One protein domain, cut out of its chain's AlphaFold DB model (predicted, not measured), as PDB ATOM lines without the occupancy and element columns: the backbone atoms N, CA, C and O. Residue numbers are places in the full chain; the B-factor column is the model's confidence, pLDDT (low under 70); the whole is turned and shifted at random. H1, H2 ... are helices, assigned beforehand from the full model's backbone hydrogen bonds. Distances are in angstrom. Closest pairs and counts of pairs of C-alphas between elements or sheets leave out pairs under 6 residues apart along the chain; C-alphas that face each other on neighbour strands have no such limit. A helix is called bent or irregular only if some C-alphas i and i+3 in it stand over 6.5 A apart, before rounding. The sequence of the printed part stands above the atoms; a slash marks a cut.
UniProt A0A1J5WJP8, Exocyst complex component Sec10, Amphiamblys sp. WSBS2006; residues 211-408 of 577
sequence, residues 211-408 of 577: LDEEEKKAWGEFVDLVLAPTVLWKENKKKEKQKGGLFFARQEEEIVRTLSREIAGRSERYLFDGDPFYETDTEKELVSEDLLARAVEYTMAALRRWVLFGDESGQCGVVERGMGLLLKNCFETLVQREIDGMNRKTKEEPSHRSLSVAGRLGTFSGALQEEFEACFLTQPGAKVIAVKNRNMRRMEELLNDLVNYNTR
ATOM      1  N   LEU A 211      96.108 107.313  77.069       83.88
ATOM      2  CA  LEU A 211      97.442 107.319  76.467       83.88
ATOM      3  C   LEU A 211      98.229 106.055  76.857       83.88
ATOM      4  O   LEU A 211      98.897 105.475  76.006       83.88
ATOM      5  N   ASP A 212      98.105 105.598  78.109       82.19
ATOM      6  CA  ASP A 212      98.728 104.353  78.575       82.19
ATOM      7  C   ASP A 212      98.197 103.105  77.884       82.19
ATOM      8  O   ASP A 212      98.968 102.213  77.530       82.19
ATOM      9  N   GLU A 213      96.884 103.021  77.704       87.12
ATOM     10  CA  GLU A 213      96.238 101.910  77.013       87.12
ATOM     11  C   GLU A 213      96.676 101.835  75.550       87.12
ATOM     12  O   GLU A 213      97.075 100.764  75.085       87.12
ATOM     13  N   GLU A 214      96.689 102.971  74.851       89.19
ATOM     14  CA  GLU A 214      97.108 103.031  73.451       89.19
ATOM     15  C   GLU A 214      98.614 102.784  73.285       89.19
ATOM     16  O   GLU A 214      99.009 102.072  72.364       89.19
ATOM     17  N   GLU A 215      99.460 103.268  74.203       85.44
ATOM     18  CA  GLU A 215     100.887 102.916  74.239       85.44
ATOM     19  C   GLU A 215     101.085 101.417  74.440       85.44
ATOM     20  O   GLU A 215     101.803 100.789  73.666       85.44
ATOM     21  N   LYS A 216     100.417 100.803  75.423       83.56
ATOM     22  CA  LYS A 216     100.504  99.349  75.642       83.56
ATOM     23  C   LYS A 216     100.078  98.565  74.410       83.56
ATOM     24  O   LYS A 216     100.730  97.577  74.073       83.56
ATOM     25  N   LYS A 217      99.000  98.990  73.753       87.44
ATOM     26  CA  LYS A 217      98.485  98.339  72.551       87.44
ATOM     27  C   LYS A 217      99.457  98.475  71.383       87.44
ATOM     28  O   LYS A 217      99.857  97.455  70.830       87.44
ATOM     29  N   ALA A 218      99.919  99.688  71.083       84.88
ATOM     30  CA  ALA A 218     100.881  99.930  70.012       84.88
ATOM     31  C   ALA A 218     102.215  99.209  70.265       84.88
ATOM     32  O   ALA A 218     102.826  98.678  69.344       84.88
ATOM     33  N   TRP A 219     102.657  99.127  71.522       80.25
ATOM     34  CA  TRP A 219     103.817  98.325  71.908       80.25
ATOM     35  C   TRP A 219     103.611  96.830  71.738       80.25
ATOM     36  O   TRP A 219     104.536  96.154  71.295       80.25
ATOM     37  N   GLY A 220     102.441  96.309  72.108       79.75
ATOM     38  CA  GLY A 220     102.078  94.917  71.865       79.75
ATOM     39  C   GLY A 220     102.138  94.598  70.375       79.75
ATOM     40  O   GLY A 220     102.841  93.679  69.981       79.75
ATOM     41  N   GLU A 221     101.511  95.438  69.551       80.75
ATOM     42  CA  GLU A 221     101.535  95.326  68.089       80.75
ATOM     43  C   GLU A 221     102.960  95.424  67.528       80.75
ATOM     44  O   GLU A 221     103.349  94.616  66.689       80.75
ATOM     45  N   PHE A 222     103.773  96.364  68.019       77.50
ATOM     46  CA  PHE A 222     105.168  96.520  67.609       77.50
ATOM     47  C   PHE A 222     106.017  95.302  67.980       77.50
ATOM     48  O   PHE A 222     106.765  94.795  67.150       77.50
ATOM     49  N   VAL A 223     105.899  94.815  69.217       74.19
ATOM     50  CA  VAL A 223     106.578  93.605  69.695       74.19
ATOM     51  C   VAL A 223     106.144  92.404  68.874       74.19
ATOM     52  O   VAL A 223     106.999  91.644  68.434       74.19
ATOM     53  N   ASP A 224     104.851  92.235  68.634       74.00
ATOM     54  CA  ASP A 224     104.341  91.130  67.834       74.00
ATOM     55  C   ASP A 224     104.846  91.225  66.397       74.00
ATOM     56  O   ASP A 224     105.169  90.208  65.803       74.00
ATOM     57  N   LEU A 225     104.999  92.423  65.842       73.25
ATOM     58  CA  LEU A 225     105.485  92.619  64.481       73.25
ATOM     59  C   LEU A 225     106.993  92.379  64.350       73.25
ATOM     60  O   LEU A 225     107.442  91.623  63.490       73.25
ATOM     61  N   VAL A 226     107.777  93.022  65.212       70.06
ATOM     62  CA  VAL A 226     109.245  93.001  65.189       70.06
ATOM     63  C   VAL A 226     109.789  91.694  65.745       70.06
ATOM     64  O   VAL A 226     110.774  91.153  65.245       70.06
ATOM     65  N   LEU A 227     109.144  91.158  66.776       70.00
ATOM     66  CA  LEU A 227     109.600  89.977  67.495       70.00
ATOM     67  C   LEU A 227     108.756  88.742  67.195       70.00
ATOM     68  O   LEU A 227     109.066  87.698  67.763       70.00
ATOM     69  N   ALA A 228     107.774  88.785  66.286       73.06
ATOM     70  CA  ALA A 228     107.024  87.594  65.866       73.06
ATOM     71  C   ALA A 228     107.921  86.383  65.580       73.06
ATOM     72  O   ALA A 228     107.662  85.328  66.164       73.06
ATOM     73  N   PRO A 229     109.000  86.487  64.771       70.56
ATOM     74  CA  PRO A 229     109.869  85.339  64.499       70.56
ATOM     75  C   PRO A 229     110.439  84.722  65.785       70.56
ATOM     76  O   PRO A 229     110.541  83.506  65.940       70.56
ATOM     77  N   THR A 230     110.758  85.583  66.745       64.81
ATOM     78  CA  THR A 230     111.373  85.271  68.033       64.81
ATOM     79  C   THR A 230     110.356  84.711  69.044       64.81
ATOM     80  O   THR A 230     110.639  83.745  69.760       64.81
ATOM     81  N   VAL A 231     109.139  85.259  69.080       66.56
ATOM     82  CA  VAL A 231     108.011  84.782  69.899       66.56
ATOM     83  C   VAL A 231     107.538  83.414  69.409       66.56
ATOM     84  O   VAL A 231     107.393  82.484  70.207       66.56
ATOM     85  N   LEU A 232     107.389  83.250  68.098       67.56
ATOM     86  CA  LEU A 232     106.972  81.996  67.472       67.56
ATOM     87  C   LEU A 232     108.015  80.900  67.680       67.56
ATOM     88  O   LEU A 232     107.657  79.758  67.973       67.56
ATOM     89  N   TRP A 233     109.303  81.252  67.647       70.69
ATOM     90  CA  TRP A 233     110.372  80.351  68.070       70.69
ATOM     91  C   TRP A 233     110.175  79.860  69.518       70.69
ATOM     92  O   TRP A 233     110.191  78.652  69.776       70.69
ATOM     93  N   LYS A 234     109.905  80.769  70.470       68.69
ATOM     94  CA  LYS A 234     109.624  80.428  71.882       68.69
ATOM     95  C   LYS A 234     108.431  79.474  72.012       68.69
ATOM     96  O   LYS A 234     108.494  78.505  72.776       68.69
ATOM     97  N   GLU A 235     107.343  79.737  71.296       75.88
ATOM     98  CA  GLU A 235     106.143  78.897  71.316       75.88
ATOM     99  C   GLU A 235     106.376  77.519  70.702       75.88
ATOM    100  O   GLU A 235     105.975  76.505  71.284       75.88
ATOM    101  N   ASN A 236     107.068  77.460  69.566       72.69
ATOM    102  CA  ASN A 236     107.416  76.204  68.914       72.69
ATOM    103  C   ASN A 236     108.328  75.360  69.799       72.69
ATOM    104  O   ASN A 236     108.075  74.168  69.955       72.69
ATOM    105  N   LYS A 237     109.290  75.970  70.495       70.06
ATOM    106  CA  LYS A 237     110.132  75.255  71.458       70.06
ATOM    107  C   LYS A 237     109.344  74.718  72.659       70.06
ATOM    108  O   LYS A 237     109.615  73.617  73.140       70.06
ATOM    109  N   LYS A 238     108.342  75.458  73.158       79.88
ATOM    110  CA  LYS A 238     107.420  74.936  74.187       79.88
ATOM    111  C   LYS A 238     106.657  73.712  73.670       79.88
ATOM    112  O   LYS A 238     106.573  72.715  74.385       79.88
ATOM    113  N   LYS A 239     106.157  73.762  72.430       79.12
ATOM    114  CA  LYS A 239     105.479  72.631  71.772       79.12
ATOM    115  C   LYS A 239     106.432  71.452  71.537       79.12
ATOM    116  O   LYS A 239     106.035  70.309  71.731       79.12
ATOM    117  N   GLU A 240     107.689  71.706  71.185       75.06
ATOM    118  CA  GLU A 240     108.724  70.685  70.988       75.06
ATOM    119  C   GLU A 240     109.039  69.940  72.292       75.06
ATOM    120  O   GLU A 240     109.039  68.706  72.308       75.06
ATOM    121  N   LYS A 241     109.202  70.675  73.406       78.38
ATOM    122  CA  LYS A 241     109.344  70.088  74.750       78.38
ATOM    123  C   LYS A 241     108.147  69.213  75.134       78.38
ATOM    124  O   LYS A 241     108.331  68.218  75.823       78.38
ATOM    125  N   GLN A 242     106.940  69.562  74.685       79.69
ATOM    126  CA  GLN A 242     105.731  68.767  74.927       79.69
ATOM    127  C   GLN A 242     105.615  67.536  74.010       79.69
ATOM    128  O   GLN A 242     105.024  66.541  74.417       79.69
ATOM    129  N   LYS A 243     106.162  67.582  72.787       74.94
ATOM    130  CA  LYS A 243     105.987  66.543  71.751       74.94
ATOM    131  C   LYS A 243     107.179  65.590  71.563       74.94
ATOM    132  O   LYS A 243     107.155  64.787  70.638       74.94
ATOM    133  N   GLY A 244     108.211  65.644  72.406       66.06
ATOM    134  CA  GLY A 244     109.302  64.657  72.373       66.06
ATOM    135  C   GLY A 244     110.394  64.885  71.313       66.06
ATOM    136  O   GLY A 244     111.121  63.955  70.987       66.06
ATOM    137  N   GLY A 245     110.554  66.114  70.808       61.25
ATOM    138  CA  GLY A 245     111.868  66.629  70.385       61.25
ATOM    139  C   GLY A 245     112.535  66.149  69.088       61.25
ATOM    140  O   GLY A 245     113.737  66.362  68.981       61.25
ATOM    141  N   LEU A 246     111.853  65.535  68.108       53.88
ATOM    142  CA  LEU A 246     112.569  65.005  66.923       53.88
ATOM    143  C   LEU A 246     112.116  65.452  65.519       53.88
ATOM    144  O   LEU A 246     112.739  65.020  64.555       53.88
ATOM    145  N   PHE A 247     111.088  66.297  65.346       53.00
ATOM    146  CA  PHE A 247     110.465  66.456  64.011       53.00
ATOM    147  C   PHE A 247     110.434  67.867  63.385       53.00
ATOM    148  O   PHE A 247     109.911  68.009  62.285       53.00
ATOM    149  N   PHE A 248     110.976  68.918  64.016       55.66
ATOM    150  CA  PHE A 248     110.602  70.295  63.627       55.66
ATOM    151  C   PHE A 248     111.677  71.184  62.988       55.66
ATOM    152  O   PHE A 248     111.307  72.218  62.443       55.66
ATOM    153  N   ALA A 249     112.957  70.796  62.935       54.31
ATOM    154  CA  ALA A 249     114.013  71.695  62.438       54.31
ATOM    155  C   ALA A 249     113.791  72.197  60.990       54.31
ATOM    156  O   ALA A 249     113.995  73.372  60.714       54.31
ATOM    157  N   ARG A 250     113.296  71.347  60.073       57.16
ATOM    158  CA  ARG A 250     112.954  71.758  58.691       57.16
ATOM    159  C   ARG A 250     111.630  72.519  58.572       57.16
ATOM    160  O   ARG A 250     111.476  73.319  57.660       57.16
ATOM    161  N   GLN A 251     110.672  72.280  59.469       58.66
ATOM    162  CA  GLN A 251     109.440  73.077  59.499       58.66
ATOM    163  C   GLN A 251     109.691  74.475  60.064       58.66
ATOM    164  O   GLN A 251     108.970  75.397  59.710       58.66
ATOM    165  N   GLU A 252     110.710  74.646  60.906       55.28
ATOM    166  CA  GLU A 252     111.083  75.926  61.508       55.28
ATOM    167  C   GLU A 252     111.392  76.989  60.437       55.28
ATOM    168  O   GLU A 252     110.864  78.096  60.507       55.28
ATOM    169  N   GLU A 253     112.151  76.629  59.395       56.84
ATOM    170  CA  GLU A 253     112.475  77.515  58.263       56.84
ATOM    171  C   GLU A 253     111.250  77.859  57.402       56.84
ATOM    172  O   GLU A 253     111.039  79.022  57.056       56.84
ATOM    173  N   GLU A 254     110.410  76.870  57.087       61.41
ATOM    174  CA  GLU A 254     109.190  77.057  56.288       61.41
ATOM    175  C   GLU A 254     108.153  77.918  57.031       61.41
ATOM    176  O   GLU A 254     107.479  78.766  56.440       61.41
ATOM    177  N   ILE A 255     108.054  77.736  58.351       56.50
ATOM    178  CA  ILE A 255     107.184  78.503  59.243       56.50
ATOM    179  C   ILE A 255     107.672  79.949  59.319       56.50
ATOM    180  O   ILE A 255     106.877  80.852  59.073       56.50
ATOM    181  N   VAL A 256     108.969  80.183  59.563       55.25
ATOM    182  CA  VAL A 256     109.544  81.540  59.552       55.25
ATOM    183  C   VAL A 256     109.313  82.210  58.195       55.25
ATOM    184  O   VAL A 256     108.819  83.328  58.170       55.25
ATOM    185  N   ARG A 257     109.541  81.525  57.065       61.25
ATOM    186  CA  ARG A 257     109.257  82.065  55.717       61.25
ATOM    187  C   ARG A 257     107.790  82.411  55.484       61.25
ATOM    188  O   ARG A 257     107.481  83.416  54.845       61.25
ATOM    189  N   THR A 258     106.877  81.546  55.907       61.16
ATOM    190  CA  THR A 258     105.436  81.745  55.695       61.16
ATOM    191  C   THR A 258     104.915  82.879  56.567       61.16
ATOM    192  O   THR A 258     104.164  83.721  56.094       61.16
ATOM    193  N   LEU A 259     105.397  82.966  57.803       54.50
ATOM    194  CA  LEU A 259     105.032  84.028  58.730       54.50
ATOM    195  C   LEU A 259     105.665  85.359  58.363       54.50
ATOM    196  O   LEU A 259     104.979  86.362  58.424       54.50
ATOM    197  N   SER A 260     106.915  85.384  57.907       54.84
ATOM    198  CA  SER A 260     107.523  86.578  57.317       54.84
ATOM    199  C   SER A 260     106.669  87.132  56.172       54.84
ATOM    200  O   SER A 260     106.462  88.339  56.098       54.84
ATOM    201  N   ARG A 261     106.089  86.257  55.335       59.50
ATOM    202  CA  ARG A 261     105.138  86.640  54.276       59.50
ATOM    203  C   ARG A 261     103.779  87.100  54.813       59.50
ATOM    204  O   ARG A 261     103.241  88.074  54.305       59.50
ATOM    205  N   GLU A 262     103.220  86.452  55.835       56.19
ATOM    206  CA  GLU A 262     101.967  86.905  56.467       56.19
ATOM    207  C   GLU A 262     102.137  88.234  57.213       56.19
ATOM    208  O   GLU A 262     101.254  89.087  57.173       56.19
ATOM    209  N   ILE A 263     103.276  88.417  57.877       52.09
ATOM    210  CA  ILE A 263     103.672  89.648  58.552       52.09
ATOM    211  C   ILE A 263     103.905  90.738  57.518       52.09
ATOM    212  O   ILE A 263     103.384  91.824  57.718       52.09
ATOM    213  N   ALA A 264     104.592  90.452  56.406       52.06
ATOM    214  CA  ALA A 264     104.713  91.375  55.276       52.06
ATOM    215  C   ALA A 264     103.330  91.787  54.748       52.06
ATOM    216  O   ALA A 264     103.033  92.969  54.675       52.06
ATOM    217  N   GLY A 265     102.424  90.831  54.514       55.22
ATOM    218  CA  GLY A 265     101.066  91.129  54.046       55.22
ATOM    219  C   GLY A 265     100.182  91.869  55.064       55.22
ATOM    220  O   GLY A 265      99.203  92.517  54.686       55.22
ATOM    221  N   ARG A 266     100.500  91.793  56.365       51.53
ATOM    222  CA  ARG A 266      99.869  92.607  57.422       51.53
ATOM    223  C   ARG A 266     100.556  93.964  57.597       51.53
ATOM    224  O   ARG A 266      99.885  94.924  57.962       51.53
ATOM    225  N   SER A 267     101.859  94.053  57.342       44.59
ATOM    226  CA  SER A 267     102.685  95.243  57.550       44.59
ATOM    227  C   SER A 267     102.680  96.204  56.361       44.59
ATOM    228  O   SER A 267     102.754  97.413  56.585       44.59
ATOM    229  N   GLU A 268     102.456  95.696  55.142       42.84
ATOM    230  CA  GLU A 268     102.095  96.466  53.938       42.84
ATOM    231  C   GLU A 268     100.862  97.352  54.186       42.84
ATOM    232  O   GLU A 268     100.689  98.373  53.536       42.84
ATOM    233  N   ARG A 269     100.017  97.020  55.173       46.59
ATOM    234  CA  ARG A 269      98.856  97.846  55.542       46.59
ATOM    235  C   ARG A 269      99.115  98.881  56.630       46.59
ATOM    236  O   ARG A 269      98.259  99.738  56.815       46.59
ATOM    237  N   TYR A 270     100.229  98.817  57.364       43.09
ATOM    238  CA  TYR A 270     100.368  99.629  58.579       43.09
ATOM    239  C   TYR A 270     101.729 100.271  58.827       43.09
ATOM    240  O   TYR A 270     101.762 101.218  59.602       43.09
ATOM    241  N   LEU A 271     102.842  99.842  58.219       48.19
ATOM    242  CA  LEU A 271     104.150 100.308  58.706       48.19
ATOM    243  C   LEU A 271     105.299 100.381  57.683       48.19
ATOM    244  O   LEU A 271     106.229 101.147  57.936       48.19
ATOM    245  N   PHE A 272     105.288  99.640  56.562       51.28
ATOM    246  CA  PHE A 272     106.530  99.414  55.788       51.28
ATOM    247  C   PHE A 272     106.381  99.352  54.261       51.28
ATOM    248  O   PHE A 272     106.876  98.426  53.624       51.28
ATOM    249  N   ASP A 273     105.757 100.352  53.656       39.09
ATOM    250  CA  ASP A 273     105.810 100.525  52.203       39.09
ATOM    251  C   ASP A 273     107.165 101.122  51.767       39.09
ATOM    252  O   ASP A 273     107.530 102.235  52.161       39.09
ATOM    253  N   GLY A 274     107.922 100.369  50.959       47.06
ATOM    254  CA  GLY A 274     109.022 100.896  50.138       47.06
ATOM    255  C   GLY A 274     110.456 100.450  50.450       47.06
ATOM    256  O   GLY A 274     111.338 100.799  49.672       47.06
ATOM    257  N   ASP A 275     110.714  99.676  51.509       42.56
ATOM    258  CA  ASP A 275     112.037  99.069  51.745       42.56
ATOM    259  C   ASP A 275     111.894  97.546  51.835       42.56
ATOM    260  O   ASP A 275     111.173  97.064  52.719       42.56
ATOM    261  N   PRO A 276     112.534  96.761  50.947       45.66
ATOM    262  CA  PRO A 276     112.375  95.320  50.925       45.66
ATOM    263  C   PRO A 276     113.055  94.714  52.155       45.66
ATOM    264  O   PRO A 276     114.221  94.332  52.147       45.66
ATOM    265  N   PHE A 277     112.271  94.560  53.223       43.56
ATOM    266  CA  PHE A 277     112.637  93.896  54.478       43.56
ATOM    267  C   PHE A 277     113.122  92.442  54.271       43.56
ATOM    268  O   PHE A 277     113.666  91.828  55.185       43.56
ATOM    269  N   TYR A 278     112.931  91.890  53.065       46.84
ATOM    270  CA  TYR A 278     113.140  90.484  52.729       46.84
ATOM    271  C   TYR A 278     114.019  90.228  51.492       46.84
ATOM    272  O   TYR A 278     114.175  89.066  51.129       46.84
ATOM    273  N   GLU A 279     114.607  91.251  50.853       41.28
ATOM    274  CA  GLU A 279     115.526  91.033  49.711       41.28
ATOM    275  C   GLU A 279     117.006  90.981  50.100       41.28
ATOM    276  O   GLU A 279     117.868  90.798  49.241       41.28
ATOM    277  N   THR A 280     117.338  91.076  51.391       40.25
ATOM    278  CA  THR A 280     118.675  90.645  51.803       40.25
ATOM    279  C   THR A 280     118.710  89.122  51.786       40.25
ATOM    280  O   THR A 280     117.800  88.465  52.286       40.25
ATOM    281  N   ASP A 281     119.766  88.569  51.199       40.38
ATOM    282  CA  ASP A 281     120.077  87.144  51.001       40.38
ATOM    283  C   ASP A 281     120.320  86.391  52.344       40.38
ATOM    284  O   ASP A 281     121.236  85.583  52.513       40.38
ATOM    285  N   THR A 282     119.547  86.724  53.382       43.78
ATOM    286  CA  THR A 282     119.809  86.471  54.800       43.78
ATOM    287  C   THR A 282     118.961  85.324  55.339       43.78
ATOM    288  O   THR A 282     118.310  85.419  56.376       43.78
ATOM    289  N   GLU A 283     119.113  84.134  54.756       45.25
ATOM    290  CA  GLU A 283     118.801  82.880  55.473       45.25
ATOM    291  C   GLU A 283     119.581  82.755  56.810       45.25
ATOM    292  O   GLU A 283     119.315  81.871  57.625       45.25
ATOM    293  N   LYS A 284     120.552  83.644  57.075       56.00
ATOM    294  CA  LYS A 284     121.516  83.530  58.174       56.00
ATOM    295  C   LYS A 284     121.353  84.519  59.326       56.00
ATOM    296  O   LYS A 284     121.913  84.243  60.384       56.00
ATOM    297  N   GLU A 285     120.581  85.599  59.212       60.12
ATOM    298  CA  GLU A 285     120.539  86.628  60.265       60.12
ATOM    299  C   GLU A 285     119.112  86.969  60.704       60.12
ATOM    300  O   GLU A 285     118.430  87.784  60.105       60.12
ATOM    301  N   LEU A 286     118.654  86.361  61.804       59.75
ATOM    302  CA  LEU A 286     117.314  86.626  62.356       59.75
ATOM    303  C   LEU A 286     117.176  87.965  63.090       59.75
ATOM    304  O   LEU A 286     116.089  88.282  63.562       59.75
ATOM    305  N   VAL A 287     118.265  88.716  63.239       67.00
ATOM    306  CA  VAL A 287     118.272  90.000  63.942       67.00
ATOM    307  C   VAL A 287     119.102  90.967  63.120       67.00
ATOM    308  O   VAL A 287     120.318  91.044  63.296       67.00
ATOM    309  N   SER A 288     118.467  91.669  62.188       77.56
ATOM    310  CA  SER A 288     119.156  92.737  61.471       77.56
ATOM    311  C   SER A 288     119.465  93.890  62.428       77.56
ATOM    312  O   SER A 288     118.737  94.134  63.398       77.56
ATOM    313  N   GLU A 289     120.561  94.599  62.166       76.31
ATOM    314  CA  GLU A 289     120.878  95.833  62.892       76.31
ATOM    315  C   GLU A 289     119.749  96.858  62.739       76.31
ATOM    316  O   GLU A 289     119.385  97.507  63.716       76.31
ATOM    317  N   ASP A 290     119.101  96.899  61.572       76.75
ATOM    318  CA  ASP A 290     117.939  97.753  61.305       76.75
ATOM    319  C   ASP A 290     116.759  97.452  62.229       76.75
ATOM    320  O   ASP A 290     116.082  98.363  62.705       76.75
ATOM    321  N   LEU A 291     116.503  96.172  62.512       76.94
ATOM    322  CA  LEU A 291     115.414  95.773  63.399       76.94
ATOM    323  C   LEU A 291     115.669  96.237  64.833       76.94
ATOM    324  O   LEU A 291     114.769  96.750  65.501       76.94
ATOM    325  N   LEU A 292     116.910  96.071  65.290       79.44
ATOM    326  CA  LEU A 292     117.363  96.545  66.591       79.44
ATOM    327  C   LEU A 292     117.311  98.076  66.663       79.44
ATOM    328  O   LEU A 292     116.745  98.611  67.611       79.44
ATOM    329  N   ALA A 293     117.804  98.785  65.648       79.94
ATOM    330  CA  ALA A 293     117.750 100.243  65.576       79.94
ATOM    331  C   ALA A 293     116.306 100.764  65.642       79.94
ATOM    332  O   ALA A 293     116.005 101.640  66.448       79.94
ATOM    333  N   ARG A 294     115.381 100.156  64.886       77.81
ATOM    334  CA  ARG A 294     113.948 100.496  64.930       77.81
ATOM    335  C   ARG A 294     113.323 100.208  66.292       77.81
ATOM    336  O   ARG A 294     112.484 100.977  66.754       77.81
ATOM    337  N   ALA A 295     113.727  99.125  66.959       80.19
ATOM    338  CA  ALA A 295     113.290  98.840  68.322       80.19
ATOM    339  C   ALA A 295     113.772  99.908  69.309       80.19
ATOM    340  O   ALA A 295     112.969 100.344  70.135       80.19
ATOM    341  N   VAL A 296     115.019 100.385  69.204       81.75
ATOM    342  CA  VAL A 296     115.484 101.542  69.990       81.75
ATOM    343  C   VAL A 296     114.635 102.760  69.661       81.75
ATOM    344  O   VAL A 296     114.028 103.323  70.563       81.75
ATOM    345  N   GLU A 297     114.525 103.134  68.388       82.38
ATOM    346  CA  GLU A 297     113.814 104.340  67.956       82.38
ATOM    347  C   GLU A 297     112.372 104.371  68.477       82.38
ATOM    348  O   GLU A 297     111.944 105.363  69.071       82.38
ATOM    349  N   TYR A 298     111.644 103.263  68.324       81.00
ATOM    350  CA  TYR A 298     110.276 103.134  68.810       81.00
ATOM    351  C   TYR A 298     110.194 103.276  70.333       81.00
ATOM    352  O   TYR A 298     109.355 104.016  70.856       81.00
ATOM    353  N   THR A 299     111.115 102.621  71.042       80.94
ATOM    354  CA  THR A 299     111.202 102.697  72.503       80.94
ATOM    355  C   THR A 299     111.445 104.112  72.972       80.94
ATOM    356  O   THR A 299     110.778 104.598  73.884       80.94
ATOM    357  N   MET A 300     112.387 104.785  72.330       82.25
ATOM    358  CA  MET A 300     112.775 106.134  72.680       82.25
ATOM    359  C   MET A 300     111.673 107.131  72.344       82.25
ATOM    360  O   MET A 300     111.414 108.026  73.141       82.25
ATOM    361  N   ALA A 301     110.955 106.945  71.235       82.38
ATOM    362  CA  ALA A 301     109.782 107.748  70.912       82.38
ATOM    363  C   ALA A 301     108.676 107.591  71.971       82.38
ATOM    364  O   ALA A 301     108.113 108.589  72.418       82.38
ATOM    365  N   ALA A 302     108.411 106.365  72.433       82.25
ATOM    366  CA  ALA A 302     107.479 106.133  73.535       82.25
ATOM    367  C   ALA A 302     107.950 106.828  74.820       82.25
ATOM    368  O   ALA A 302     107.196 107.584  75.428       82.25
ATOM    369  N   LEU A 303     109.217 106.647  75.206       80.38
ATOM    370  CA  LEU A 303     109.785 107.308  76.382       80.38
ATOM    371  C   LEU A 303     109.681 108.835  76.298       80.38
ATOM    372  O   LEU A 303     109.261 109.455  77.270       80.38
ATOM    373  N   ARG A 304     109.986 109.436  75.141       83.12
ATOM    374  CA  ARG A 304     109.850 110.883  74.908       83.12
ATOM    375  C   ARG A 304     108.415 111.357  75.107       83.12
ATOM    376  O   ARG A 304     108.202 112.303  75.860       83.12
ATOM    377  N   ARG A 305     107.423 110.673  74.524       83.75
ATOM    378  CA  ARG A 305     106.003 110.997  74.749       83.75
ATOM    379  C   ARG A 305     105.662 110.954  76.236       83.75
ATOM    380  O   ARG A 305     105.070 111.883  76.770       83.75
ATOM    381  N   TRP A 306     106.118 109.941  76.954       78.50
ATOM    382  CA  TRP A 306     105.853 109.839  78.386       78.50
ATOM    383  C   TRP A 306     106.567 110.868  79.251       78.50
ATOM    384  O   TRP A 306     106.011 111.279  80.266       78.50
ATOM    385  N   VAL A 307     107.753 111.324  78.858       78.62
ATOM    386  CA  VAL A 307     108.402 112.474  79.500       78.62
ATOM    387  C   VAL A 307     107.565 113.739  79.312       78.62
ATOM    388  O   VAL A 307     107.457 114.537  80.241       78.62
ATOM    389  N   LEU A 308     106.920 113.901  78.153       77.06
ATOM    390  CA  LEU A 308     106.060 115.051  77.867       77.06
ATOM    391  C   LEU A 308     104.746 115.032  78.671       77.06
ATOM    392  O   LEU A 308     104.306 116.088  79.134       77.06
ATOM    393  N   PHE A 309     104.121 113.863  78.861       73.81
ATOM    394  CA  PHE A 309     102.773 113.766  79.456       73.81
ATOM    395  C   PHE A 309     102.722 113.246  80.892       73.81
ATOM    396  O   PHE A 309     101.786 113.574  81.623       73.81
ATOM    397  N   GLY A 310     103.683 112.417  81.289       71.12
ATOM    398  CA  GLY A 310     103.679 111.715  82.565       71.12
ATOM    399  C   GLY A 310     104.198 112.568  83.716       71.12
ATOM    400  O   GLY A 310     105.138 113.351  83.569       71.12
ATOM    401  N   ASP A 311     103.617 112.360  84.894       74.69
ATOM    402  CA  ASP A 311     104.272 112.686  86.154       74.69
ATOM    403  C   ASP A 311     105.452 111.722  86.401       74.69
ATOM    404  O   ASP A 311     105.610 110.708  85.716       74.69
ATOM    405  N   GLU A 312     106.295 111.999  87.399       73.88
ATOM    406  CA  GLU A 312     107.448 111.132  87.705       73.88
ATOM    407  C   GLU A 312     107.045 109.668  87.964       73.88
ATOM    408  O   GLU A 312     107.805 108.739  87.668       73.88
ATOM    409  N   SER A 313     105.846 109.445  88.521       77.62
ATOM    410  CA  SER A 313     105.334 108.101  88.793       77.62
ATOM    411  C   SER A 313     104.973 107.357  87.501       77.62
ATOM    412  O   SER A 313     105.398 106.209  87.318       77.62
ATOM    413  N   GLY A 314     104.299 108.032  86.566       76.19
ATOM    414  CA  GLY A 314     104.006 107.534  85.227       76.19
ATOM    415  C   GLY A 314     105.274 107.248  84.428       76.19
ATOM    416  O   GLY A 314     105.416 106.151  83.886       76.19
ATOM    417  N   GLN A 315     106.246 108.167  84.443       79.69
ATOM    418  CA  GLN A 315     107.535 107.994  83.758       79.69
ATOM    419  C   GLN A 315     108.254 106.715  84.209       79.69
ATOM    420  O   GLN A 315     108.723 105.934  83.381       79.69
ATOM    421  N   CYS A 316     108.296 106.451  85.519       83.31
ATOM    422  CA  CYS A 316     108.927 105.247  86.059       83.31
ATOM    423  C   CYS A 316     108.233 103.962  85.586       83.31
ATOM    424  O   CYS A 316     108.906 103.024  85.153       83.31
ATOM    425  N   GLY A 317     106.898 103.918  85.648       82.50
ATOM    426  CA  GLY A 317     106.129 102.748  85.223       82.50
ATOM    427  C   GLY A 317     106.291 102.447  83.733       82.50
ATOM    428  O   GLY A 317     106.325 101.285  83.331       82.50
ATOM    429  N   VAL A 318     106.435 103.481  82.913       77.62
ATOM    430  CA  VAL A 318     106.641 103.349  81.468       77.62
ATOM    431  C   VAL A 318     108.035 102.846  81.164       77.62
ATOM    432  O   VAL A 318     108.168 101.897  80.401       77.62
ATOM    433  N   VAL A 319     109.068 103.443  81.762       83.56
ATOM    434  CA  VAL A 319     110.453 102.989  81.579       83.56
ATOM    435  C   VAL A 319     110.575 101.524  81.983       83.56
ATOM    436  O   VAL A 319     111.190 100.733  81.271       83.56
ATOM    437  N   GLU A 320     109.923 101.133  83.079       87.44
ATOM    438  CA  GLU A 320     109.875  99.741  83.516       87.44
ATOM    439  C   GLU A 320     109.185  98.829  82.497       87.44
ATOM    440  O   GLU A 320     109.733  97.778  82.163       87.44
ATOM    441  N   ARG A 321     108.027  99.231  81.958       83.38
ATOM    442  CA  ARG A 321     107.298  98.452  80.944       83.38
ATOM    443  C   ARG A 321     108.048  98.382  79.616       83.38
ATOM    444  O   ARG A 321     108.279  97.283  79.127       83.38
ATOM    445  N   GLY A 322     108.445  99.517  79.048       80.75
ATOM    446  CA  GLY A 322     109.105  99.607  77.745       80.75
ATOM    447  C   GLY A 322     110.446  98.877  77.731       80.75
ATOM    448  O   GLY A 322     110.640  97.950  76.944       80.75
ATOM    449  N   MET A 323     111.347  99.205  78.666       86.69
ATOM    450  CA  MET A 323     112.632  98.501  78.762       86.69
ATOM    451  C   MET A 323     112.451  97.040  79.185       86.69
ATOM    452  O   MET A 323     113.182  96.179  78.702       86.69
ATOM    453  N   GLY A 324     111.482  96.736  80.053       87.62
ATOM    454  CA  GLY A 324     111.189  95.367  80.476       87.62
ATOM    455  C   GLY A 324     110.680  94.486  79.331       87.62
ATOM    456  O   GLY A 324     111.080  93.328  79.223       87.62
ATOM    457  N   LEU A 325     109.842  95.027  78.442       82.00
ATOM    458  CA  LEU A 325     109.363  94.332  77.246       82.00
ATOM    459  C   LEU A 325     110.490  94.113  76.237       82.00
ATOM    460  O   LEU A 325     110.644  92.987  75.762       82.00
ATOM    461  N   LEU A 326     111.310  95.133  75.957       83.44
ATOM    462  CA  LEU A 326     112.509  94.970  75.128       83.44
ATOM    463  C   LEU A 326     113.429  93.884  75.687       83.44
ATOM    464  O   LEU A 326     113.850  92.982  74.963       83.44
ATOM    465  N   LEU A 327     113.717  93.949  76.985       89.19
ATOM    466  CA  LEU A 327     114.576  92.993  77.658       89.19
ATOM    467  C   LEU A 327     114.024  91.567  77.529       89.19
ATOM    468  O   LEU A 327     114.721  90.670  77.067       89.19
ATOM    469  N   LYS A 328     112.757  91.356  77.888       86.25
ATOM    470  CA  LYS A 328     112.137  90.025  77.935       86.25
ATOM    471  C   LYS A 328     111.877  89.424  76.553       86.25
ATOM    472  O   LYS A 328     112.042  88.214  76.348       86.25
ATOM    473  N   ASN A 329     111.392  90.239  75.621       80.44
ATOM    474  CA  ASN A 329     110.921  89.752  74.328       80.44
ATOM    475  C   ASN A 329     112.040  89.763  73.287       80.44
ATOM    476  O   ASN A 329     112.110  88.822  72.497       80.44
ATOM    477  N   CYS A 330     112.929  90.760  73.313       81.69
ATOM    478  CA  CYS A 330     114.062  90.842  72.393       81.69
ATOM    479  C   CYS A 330     115.295  90.164  73.002       81.69
ATOM    480  O   CYS A 330     115.619  89.039  72.624       81.69
ATOM    481  N   PHE A 331     115.928  90.781  74.003       88.88
ATOM    482  CA  PHE A 331     117.218  90.321  74.538       88.88
ATOM    483  C   PHE A 331     117.189  88.887  75.058       88.88
ATOM    484  O   PHE A 331     117.907  88.030  74.549       88.88
ATOM    485  N   GLU A 332     116.352  88.612  76.060       90.31
ATOM    486  CA  GLU A 332     116.301  87.309  76.718       90.31
ATOM    487  C   GLU A 332     115.953  86.207  75.726       90.31
ATOM    488  O   GLU A 332     116.520  85.121  75.793       90.31
ATOM    489  N   THR A 333     115.039  86.463  74.784       85.19
ATOM    490  CA  THR A 333     114.696  85.442  73.794       85.19
ATOM    491  C   THR A 333     115.843  85.155  72.842       85.19
ATOM    492  O   THR A 333     116.099  83.987  72.560       85.19
ATOM    493  N   LEU A 334     116.508  86.196  72.337       85.75
ATOM    494  CA  LEU A 334     117.605  86.045  71.387       85.75
ATOM    495  C   LEU A 334     118.795  85.346  72.038       85.75
ATOM    496  O   LEU A 334     119.278  84.351  71.507       85.75
ATOM    497  N   VAL A 335     119.192  85.785  73.233       90.50
ATOM    498  CA  VAL A 335     120.264  85.147  74.009       90.50
ATOM    499  C   VAL A 335     119.922  83.690  74.305       90.50
ATOM    500  O   VAL A 335     120.722  82.796  74.026       90.50
ATOM    501  N   GLN A 336     118.716  83.425  74.814       89.62
ATOM    502  CA  GLN A 336     118.289  82.067  75.135       89.62
ATOM    503  C   GLN A 336     118.292  81.174  73.892       89.62
ATOM    504  O   GLN A 336     118.748  80.036  73.956       89.62
ATOM    505  N   ARG A 337     117.840  81.694  72.749       85.62
ATOM    506  CA  ARG A 337     117.854  80.972  71.479       85.62
ATOM    507  C   ARG A 337     119.253  80.596  71.027       85.62
ATOM    508  O   ARG A 337     119.455  79.446  70.645       85.62
ATOM    509  N   GLU A 338     120.195  81.529  71.064       87.31
ATOM    510  CA  GLU A 338     121.580  81.249  70.681       87.31
ATOM    511  C   GLU A 338     122.201  80.204  71.623       87.31
ATOM    512  O   GLU A 338     122.795  79.229  71.165       87.31
ATOM    513  N   ILE A 339     121.965  80.326  72.935       89.31
ATOM    514  CA  ILE A 339     122.381  79.327  73.931       89.31
ATOM    515  C   ILE A 339     121.774  77.951  73.630       89.31
ATOM    516  O   ILE A 339     122.447  76.926  73.716       89.31
ATOM    517  N   ASP A 340     120.497  77.894  73.270       85.44
ATOM    518  CA  ASP A 340     119.824  76.640  72.940       85.44
ATOM    519  C   ASP A 340     120.317  76.022  71.636       85.44
ATOM    520  O   ASP A 340     120.427  74.799  71.553       85.44
ATOM    521  N   GLY A 341     120.623  76.854  70.640       83.31
ATOM    522  CA  GLY A 341     121.235  76.431  69.386       83.31
ATOM    523  C   GLY A 341     122.583  75.761  69.628       83.31
ATOM    524  O   GLY A 341     122.817  74.672  69.108       83.31
ATOM    525  N   MET A 342     123.416  76.352  70.487       84.88
ATOM    526  CA  MET A 342     124.721  75.791  70.844       84.88
ATOM    527  C   MET A 342     124.627  74.557  71.763       84.88
ATOM    528  O   MET A 342     125.461  73.663  71.671       84.88
ATOM    529  N   ASN A 343     123.590  74.446  72.607       83.81
ATOM    530  CA  ASN A 343     123.358  73.260  73.452       83.81
ATOM    531  C   ASN A 343     122.940  72.007  72.669       83.81
ATOM    532  O   ASN A 343     122.922  70.906  73.235       83.81
ATOM    533  N   ARG A 344     122.548  72.135  71.394       80.00
ATOM    534  CA  ARG A 344     122.236  70.966  70.567       80.00
ATOM    535  C   ARG A 344     123.511  70.126  70.485       80.00
ATOM    536  O   ARG A 344     124.535  70.605  70.020       80.00
ATOM    537  N   LYS A 345     123.459  68.878  70.974       69.38
ATOM    538  CA  LYS A 345     124.592  67.937  70.962       69.38
ATOM    539  C   LYS A 345     124.964  67.583  69.522       69.38
ATOM    540  O   LYS A 345     124.596  66.520  69.027       69.38
ATOM    541  N   THR A 346     125.683  68.465  68.848       72.56
ATOM    542  CA  THR A 346     126.207  68.216  67.515       72.56
ATOM    543  C   THR A 346     127.614  67.635  67.639       72.56
ATOM    544  O   THR A 346     128.398  67.941  68.548       72.56
ATOM    545  N   LYS A 347     127.933  66.718  66.723       86.69
ATOM    546  CA  LYS A 347     129.315  66.281  66.478       86.69
ATOM    547  C   LYS A 347     130.074  67.286  65.601       86.69
ATOM    548  O   LYS A 347     131.220  67.031  65.255       86.69
ATOM    549  N   GLU A 348     129.419  68.381  65.239       91.12
ATOM    550  CA  GLU A 348     129.884  69.402  64.308       91.12
ATOM    551  C   GLU A 348     130.519  70.576  65.055       91.12
ATOM    552  O   GLU A 348     130.302  70.745  66.259       91.12
ATOM    553  N   GLU A 349     131.307  71.362  64.324       91.06
ATOM    554  CA  GLU A 349     131.947  72.577  64.827       91.06
ATOM    555  C   GLU A 349     130.872  73.567  65.308       91.06
ATOM    556  O   GLU A 349     129.890  73.795  64.592       91.06
ATOM    557  N   PRO A 350     130.998  74.132  66.523       91.25
ATOM    558  CA  PRO A 350     130.011  75.071  67.031       91.25
ATOM    559  C   PRO A 350     129.993  76.340  66.172       91.25
ATOM    560  O   PRO A 350     131.032  76.873  65.785       91.25
ATOM    561  N   SER A 351     128.796  76.849  65.891       88.69
ATOM    562  CA  SER A 351     128.648  78.099  65.147       88.69
ATOM    563  C   SER A 351     129.098  79.295  65.988       88.69
ATOM    564  O   SER A 351     128.655  79.459  67.120       88.69
ATOM    565  N   HIS A 352     129.898  80.184  65.398       88.56
ATOM    566  CA  HIS A 352     130.308  81.458  66.011       88.56
ATOM    567  C   HIS A 352     129.282  82.587  65.833       88.56
ATOM    568  O   HIS A 352     129.518  83.722  66.245       88.56
ATOM    569  N   ARG A 353     128.127  82.296  65.222       88.19
ATOM    570  CA  ARG A 353     127.056  83.276  64.992       88.19
ATOM    571  C   ARG A 353     126.611  83.965  66.284       88.19
ATOM    572  O   ARG A 353     126.323  85.158  66.276       88.19
ATOM    573  N   SER A 354     126.590  83.237  67.390       90.75
ATOM    574  CA  SER A 354     126.183  83.747  68.697       90.75
ATOM    575  C   SER A 354     127.120  84.842  69.233       90.75
ATOM    576  O   SER A 354     126.643  85.733  69.932       90.75
ATOM    577  N   LEU A 355     128.408  84.860  68.857       92.81
ATOM    578  CA  LEU A 355     129.314  85.988  69.139       92.81
ATOM    579  C   LEU A 355     128.918  87.235  68.342       92.81
ATOM    580  O   LEU A 355     128.870  88.330  68.898       92.81
ATOM    581  N   SER A 356     128.571  87.079  67.060       90.56
ATOM    582  CA  SER A 356     128.045  88.185  66.240       90.56
ATOM    583  C   SER A 356     126.744  88.748  66.821       90.56
ATOM    584  O   SER A 356     126.563  89.965  66.892       90.56
ATOM    585  N   VAL A 357     125.852  87.875  67.301       89.94
ATOM    586  CA  VAL A 357     124.634  88.291  68.010       89.94
ATOM    587  C   VAL A 357     124.979  89.032  69.305       89.94
ATOM    588  O   VAL A 357     124.408  90.092  69.551       89.94
ATOM    589  N   ALA A 358     125.940  88.543  70.097       92.88
ATOM    590  CA  ALA A 358     126.401  89.229  71.305       92.88
ATOM    591  C   ALA A 358     126.954  90.632  70.998       92.88
ATOM    592  O   ALA A 358     126.600  91.587  71.684       92.88
ATOM    593  N   GLY A 359     127.758  90.774  69.938       91.31
ATOM    594  CA  GLY A 359     128.286  92.065  69.489       91.31
ATOM    595  C   GLY A 359     127.177  93.054  69.120       91.31
ATOM    596  O   GLY A 359     127.155  94.171  69.630       91.31
ATOM    597  N   ARG A 360     126.202  92.622  68.308       88.94
ATOM    598  CA  ARG A 360     125.040  93.446  67.921       88.94
ATOM    599  C   ARG A 360     124.191  93.865  69.115       88.94
ATOM    600  O   ARG A 360     123.814  95.027  69.228       88.94
ATOM    601  N   LEU A 361     123.909  92.932  70.020       91.00
ATOM    602  CA  LEU A 361     123.166  93.212  71.246       91.00
ATOM    603  C   LEU A 361     123.942  94.161  72.177       91.00
ATOM    604  O   LEU A 361     123.335  95.022  72.808       91.00
ATOM    605  N   GLY A 362     125.273  94.064  72.220       92.94
ATOM    606  CA  GLY A 362     126.133  95.023  72.915       92.94
ATOM    607  C   GLY A 362     126.033  96.433  72.328       92.94
ATOM    608  O   GLY A 362     125.808  97.387  73.072       92.94
ATOM    609  N   THR A 363     126.115  96.567  71.001       90.31
ATOM    610  CA  THR A 363     125.919  97.849  70.300       90.31
ATOM    611  C   THR A 363     124.526  98.421  70.563       90.31
ATOM    612  O   THR A 363     124.406  99.593  70.911       90.31
ATOM    613  N   PHE A 364     123.479  97.595  70.479       89.62
ATOM    614  CA  PHE A 364     122.110  98.002  70.807       89.62
ATOM    615  C   PHE A 364     121.994  98.494  72.252       89.62
ATOM    616  O   PHE A 364     121.382  99.526  72.500       89.62
ATOM    617  N   SER A 365     122.593  97.776  73.209       92.88
ATOM    618  CA  SER A 365     122.604  98.171  74.622       92.88
ATOM    619  C   SER A 365     123.254  99.547  74.799       92.88
ATOM    620  O   SER A 365     122.715 100.397  75.503       92.88
ATOM    621  N   GLY A 366     124.385  99.786  74.129       92.12
ATOM    622  CA  GLY A 366     125.062 101.085  74.131       92.12
ATOM    623  C   GLY A 366     124.193 102.204  73.554       92.12
ATOM    624  O   GLY A 366     123.998 103.218  74.219       92.12
ATOM    625  N   ALA A 367     123.604 101.989  72.374       90.44
ATOM    626  CA  ALA A 367     122.730 102.965  71.721       90.44
ATOM    627  C   ALA A 367     121.487 103.287  72.567       90.44
ATOM    628  O   ALA A 367     121.129 104.450  72.734       90.44
ATOM    629  N   LEU A 368     120.858 102.269  73.164       89.81
ATOM    630  CA  LEU A 368     119.725 102.460  74.070       89.81
ATOM    631  C   LEU A 368     120.119 103.299  75.292       89.81
ATOM    632  O   LEU A 368     119.333 104.128  75.744       89.81
ATOM    633  N   GLN A 369     121.318 103.086  75.838       92.69
ATOM    634  CA  GLN A 369     121.818 103.875  76.958       92.69
ATOM    635  C   GLN A 369     122.077 105.336  76.570       92.69
ATOM    636  O   GLN A 369     121.652 106.223  77.309       92.69
ATOM    637  N   GLU A 370     122.747 105.576  75.445       91.31
ATOM    638  CA  GLU A 370     123.054 106.921  74.945       91.31
ATOM    639  C   GLU A 370     121.772 107.713  74.661       91.31
ATOM    640  O   GLU A 370     121.596 108.820  75.166       91.31
ATOM    641  N   GLU A 371     120.823 107.107  73.947       87.75
ATOM    642  CA  GLU A 371     119.527 107.722  73.659       87.75
ATOM    643  C   GLU A 371     118.717 107.995  74.930       87.75
ATOM    644  O   GLU A 371     118.062 109.035  75.053       87.75
ATOM    645  N   PHE A 372     118.759 107.081  75.904       88.75
ATOM    646  CA  PHE A 372     118.129 107.302  77.202       88.75
ATOM    647  C   PHE A 372     118.743 108.510  77.913       88.75
ATOM    648  O   PHE A 372     118.022 109.374  78.404       88.75
ATOM    649  N   GLU A 373     120.067 108.602  77.950       89.31
ATOM    650  CA  GLU A 373     120.764 109.732  78.564       89.31
ATOM    651  C   GLU A 373     120.445 111.052  77.841       89.31
ATOM    652  O   GLU A 373     120.188 112.053  78.510       89.31
ATOM    653  N   ALA A 374     120.325 111.032  76.509       87.31
ATOM    654  CA  ALA A 374     119.911 112.179  75.700       87.31
ATOM    655  C   ALA A 374     118.455 112.615  75.961       87.31
ATOM    656  O   ALA A 374     118.158 113.808  76.017       87.31
ATOM    657  N   CYS A 375     117.532 111.671  76.161       82.62
ATOM    658  CA  CYS A 375     116.123 111.994  76.410       82.62
ATOM    659  C   CYS A 375     115.868 112.572  77.807       82.62
ATOM    660  O   CYS A 375     114.890 113.292  77.999       82.62
ATOM    661  N   PHE A 376     116.731 112.280  78.782       80.25
ATOM    662  CA  PHE A 376     116.549 112.694  80.174       80.25
ATOM    663  C   PHE A 376     117.592 113.723  80.657       80.25
ATOM    664  O   PHE A 376     117.824 113.850  81.860       80.25
ATOM    665  N   LEU A 377     118.190 114.513  79.753       66.00
ATOM    666  CA  LEU A 377     119.241 115.502  80.067       66.00
ATOM    667  C   LEU A 377     118.867 116.531  81.159       66.00
ATOM    668  O   LEU A 377     119.755 117.118  81.774       66.00
ATOM    669  N   THR A 378     117.579 116.738  81.457       65.50
ATOM    670  CA  THR A 378     117.096 117.713  82.456       65.50
ATOM    671  C   THR A 378     116.909 117.153  83.878       65.50
ATOM    672  O   THR A 378     116.264 117.799  84.694       65.50
ATOM    673  N   GLN A 379     117.541 116.017  84.201       67.88
ATOM    674  CA  GLN A 379     117.452 115.230  85.450       67.88
ATOM    675  C   GLN A 379     116.231 114.292  85.513       67.88
ATOM    676  O   GLN A 379     115.138 114.712  85.889       67.88
ATOM    677  N   PRO A 380     116.403 112.990  85.209       76.75
ATOM    678  CA  PRO A 380     115.377 111.997  85.485       76.75
ATOM    679  C   PRO A 380     115.214 111.825  86.998       76.75
ATOM    680  O   PRO A 380     116.200 111.805  87.740       76.75
ATOM    681  N   GLY A 381     113.980 111.614  87.459       83.50
ATOM    682  CA  GLY A 381     113.731 111.248  88.852       83.50
ATOM    683  C   GLY A 381     114.536 110.000  89.250       83.50
ATOM    684  O   GLY A 381     114.688 109.061  88.463       83.50
ATOM    685  N   ALA A 382     115.039 109.946  90.488       88.81
ATOM    686  CA  ALA A 382     115.938 108.877  90.950       88.81
ATOM    687  C   ALA A 382     115.389 107.451  90.717       88.81
ATOM    688  O   ALA A 382     116.146 106.516  90.448       88.81
ATOM    689  N   LYS A 383     114.060 107.283  90.769       88.81
ATOM    690  CA  LYS A 383     113.381 106.010  90.483       88.81
ATOM    691  C   LYS A 383     113.553 105.567  89.027       88.81
ATOM    692  O   LYS A 383     113.855 104.402  88.787       88.81
ATOM    693  N   VAL A 384     113.433 106.490  88.072       88.12
ATOM    694  CA  VAL A 384     113.602 106.224  86.634       88.12
ATOM    695  C   VAL A 384     115.024 105.730  86.345       88.12
ATOM    696  O   VAL A 384     115.203 104.704  85.685       88.12
ATOM    697  N   ILE A 385     116.033 106.384  86.930       89.38
ATOM    698  CA  ILE A 385     117.444 105.972  86.825       89.38
ATOM    699  C   ILE A 385     117.650 104.565  87.395       89.38
ATOM    700  O   ILE A 385     118.322 103.733  86.780       89.38
ATOM    701  N   ALA A 386     117.066 104.276  88.562       91.38
ATOM    702  CA  ALA A 386     117.187 102.968  89.198       91.38
ATOM    703  C   ALA A 386     116.597 101.846  88.325       91.38
ATOM    704  O   ALA A 386     117.221 100.790  88.179       91.38
ATOM    705  N   VAL A 387     115.436 102.085  87.702       90.25
ATOM    706  CA  VAL A 387     114.809 101.141  86.766       90.25
ATOM    707  C   VAL A 387     115.681 100.928  85.529       90.25
ATOM    708  O   VAL A 387     115.955  99.774  85.192       90.25
ATOM    709  N   LYS A 388     116.172 102.005  84.896       91.50
ATOM    710  CA  LYS A 388     117.090 101.919  83.749       91.50
ATOM    711  C   LYS A 388     118.328 101.096  84.097       91.50
ATOM    712  O   LYS A 388     118.602 100.094  83.445       91.50
ATOM    713  N   ASN A 389     119.033 101.443  85.172       93.69
ATOM    714  CA  ASN A 389     120.264 100.755  85.576       93.69
ATOM    715  C   ASN A 389     120.038  99.286  85.956       93.69
ATOM    716  O   ASN A 389     120.939  98.463  85.808       93.69
ATOM    717  N   ARG A 390     118.860  98.926  86.474       95.12
ATOM    718  CA  ARG A 390     118.492  97.524  86.714       95.12
ATOM    719  C   ARG A 390     118.332  96.758  85.396       95.12
ATOM    720  O   ARG A 390     118.897  95.679  85.272       95.12
ATOM    721  N   ASN A 391     117.616  97.320  84.420       92.50
ATOM    722  CA  ASN A 391     117.435  96.683  83.111       92.50
ATOM    723  C   ASN A 391     118.755  96.586  82.330       92.50
ATOM    724  O   ASN A 391     119.044  95.532  81.775       92.50
ATOM    725  N   MET A 392     119.589  97.631  82.358       94.88
ATOM    726  CA  MET A 392     120.906  97.621  81.707       94.88
ATOM    727  C   MET A 392     121.837  96.561  82.297       94.88
ATOM    728  O   MET A 392     122.427  95.788  81.551       94.88
ATOM    729  N   ARG A 393     121.906  96.457  83.633       96.31
ATOM    730  CA  ARG A 393     122.668  95.384  84.296       96.31
ATOM    731  C   ARG A 393     122.181  94.004  83.873       96.31
ATOM    732  O   ARG A 393     122.988  93.126  83.605       96.31
ATOM    733  N   ARG A 394     120.865  93.823  83.755       96.25
ATOM    734  CA  ARG A 394     120.297  92.552  83.309       96.25
ATOM    735  C   ARG A 394     120.642  92.230  81.847       96.25
ATOM    736  O   ARG A 394     120.904  91.072  81.541       96.25
ATOM    737  N   MET A 395     120.670  93.223  80.955       95.06
ATOM    738  CA  MET A 395     121.153  93.044  79.575       95.06
ATOM    739  C   MET A 395     122.632  92.639  79.552       95.06
ATOM    740  O   MET A 395     122.998  91.706  78.841       95.06
ATOM    741  N   GLU A 396     123.465  93.290  80.364       95.75
ATOM    742  CA  GLU A 396     124.893  92.982  80.488       95.75
ATOM    743  C   GLU A 396     125.139  91.563  81.029       95.75
ATOM    744  O   GLU A 396     125.952  90.827  80.476       95.75
ATOM    745  N   GLU A 397     124.396  91.133  82.053       96.38
ATOM    746  CA  GLU A 397     124.436  89.754  82.566       96.38
ATOM    747  C   GLU A 397     124.139  88.727  81.466       96.38
ATOM    748  O   GLU A 397     124.879  87.760  81.310       96.38
ATOM    749  N   LEU A 398     123.095  88.955  80.664       95.81
ATOM    750  CA  LEU A 398     122.719  88.055  79.570       95.81
ATOM    751  C   LEU A 398     123.776  88.006  78.459       95.81
ATOM    752  O   LEU A 398     124.030  86.943  77.890       95.81
ATOM    753  N   LEU A 399     124.396  89.145  78.142       95.25
ATOM    754  CA  LEU A 399     125.511  89.208  77.197       95.25
ATOM    755  C   LEU A 399     126.716  88.420  77.714       95.25
ATOM    756  O   LEU A 399     127.293  87.626  76.971       95.25
ATOM    757  N   ASN A 400     127.055  88.590  78.991       96.12
ATOM    758  CA  ASN A 400     128.127  87.841  79.637       96.12
ATOM    759  C   ASN A 400     127.834  86.336  79.632       96.12
ATOM    760  O   ASN A 400     128.711  85.548  79.285       96.12
ATOM    761  N   ASP A 401     126.600  85.924  79.927       95.38
ATOM    762  CA  ASP A 401     126.181  84.521  79.851       95.38
ATOM    763  C   ASP A 401     126.370  83.943  78.441       95.38
ATOM    764  O   ASP A 401     126.870  82.823  78.289       95.38
ATOM    765  N   LEU A 402     126.019  84.710  77.403       95.38
ATOM    766  CA  LEU A 402     126.168  84.302  76.007       95.38
ATOM    767  C   LEU A 402     127.640  84.160  75.590       95.38
ATOM    768  O   LEU A 402     128.001  83.183  74.925       95.38
ATOM    769  N   VAL A 403     128.498  85.104  75.989       96.38
ATOM    770  CA  VAL A 403     129.946  85.053  75.722       96.38
ATOM    771  C   VAL A 403     130.588  83.887  76.473       96.38
ATOM    772  O   VAL A 403     131.271  83.073  75.860       96.38
ATOM    773  N   ASN A 404     130.284  83.714  77.762       95.75
ATOM    774  CA  ASN A 404     130.789  82.598  78.569       95.75
ATOM    775  C   ASN A 404     130.330  81.239  78.025       95.75
ATOM    776  O   ASN A 404     131.032  80.230  78.128       95.75
ATOM    777  N   TYR A 405     129.123  81.170  77.462       95.81
ATOM    778  CA  TYR A 405     128.667  79.968  76.779       95.81
ATOM    779  C   TYR A 405     129.511  79.687  75.526       95.81
ATOM    780  O   TYR A 405     129.963  78.556  75.341       95.81
ATOM    781  N   ASN A 406     129.773  80.703  74.700       95.44
ATOM    782  CA  ASN A 406     130.646  80.582  73.530       95.44
ATOM    783  C   ASN A 406     132.050  80.105  73.895       95.44
ATOM    784  O   ASN A 406     132.554  79.168  73.278       95.44
ATOM    785  N   THR A 407     132.647  80.695  74.931       96.81
ATOM    786  CA  THR A 407     133.959  80.296  75.443       96.81
ATOM    787  C   THR A 407     133.984  78.814  75.802       96.81
ATOM    788  O   THR A 407     134.815  78.060  75.296       96.81
ATOM    789  N   ARG A 408     133.015  78.353  76.606       96.00
ATOM    790  CA  ARG A 408     132.912  76.939  76.998       96.00
ATOM    791  C   ARG A 408     132.699  76.017  75.804       96.00
ATOM    792  O   ARG A 408     133.331  74.968  75.731       96.00
TER     793      ARG A 408
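AT A GLANCE: This is residues 211 to 408 of the 577 residues of the protein "Exocyst complex component Sec10" of Amphiamblys sp. WSBS2006 (UniProt A0A1J5WJP8). Arm H1a and helices H3, H4, H5 and H6 form an up-and-down bundle, each running against the one before; H1b turns off across H4, and H2 folds back on H1b. The printed part has 198 residues, with six named helices, H1 to H6 in chain order, that hold 155 of them, and no named strand; its class is all helix, and the whole is compact, with a radius of gyration of the C-alphas of 18.1 A and spans of 55 by 43 by 32 A.

IN THESE COORDINATES: Find C-alpha 211 at (97.442, 107.319, 76.467), where H1, residues 211 to 243, begins; assigned as one helix by its hydrogen bonds, it is bent, C-alphas 226 and 229 being 7.7 A apart, into H1a, 211 to 226, and H1b, 229 to 243. Next come H2, 249 to 267; H3, 289 to 309; H4, 312 to 343, 43.5 A long with a kink of 25 degrees near residue 327; H5, 353 to 375; and H6, 382 to 408, ending at (132.912, 76.939, 76.998).

HOW THE PARTS SIT: Look at hub H4: it touches H6 the same way at a shallow 4 degrees, closest C-alphas Cys 316 and Val 384, 4.8 A. H1a only just touches H3, with 3 pairs of C-alphas within 8 A, closest Val 226 and Leu 291, 7.0 A. O i to N i+4 pairs are within hydrogen-bond range throughout H1a, H1b, H3, H5 and H6, in 13 of 15 for H2 and 26 of 28 for H4.

THE WHOLE: The printed part has no cut; the H2 to H3 link is long, and residues 244 to 287 are under pLDDT 70.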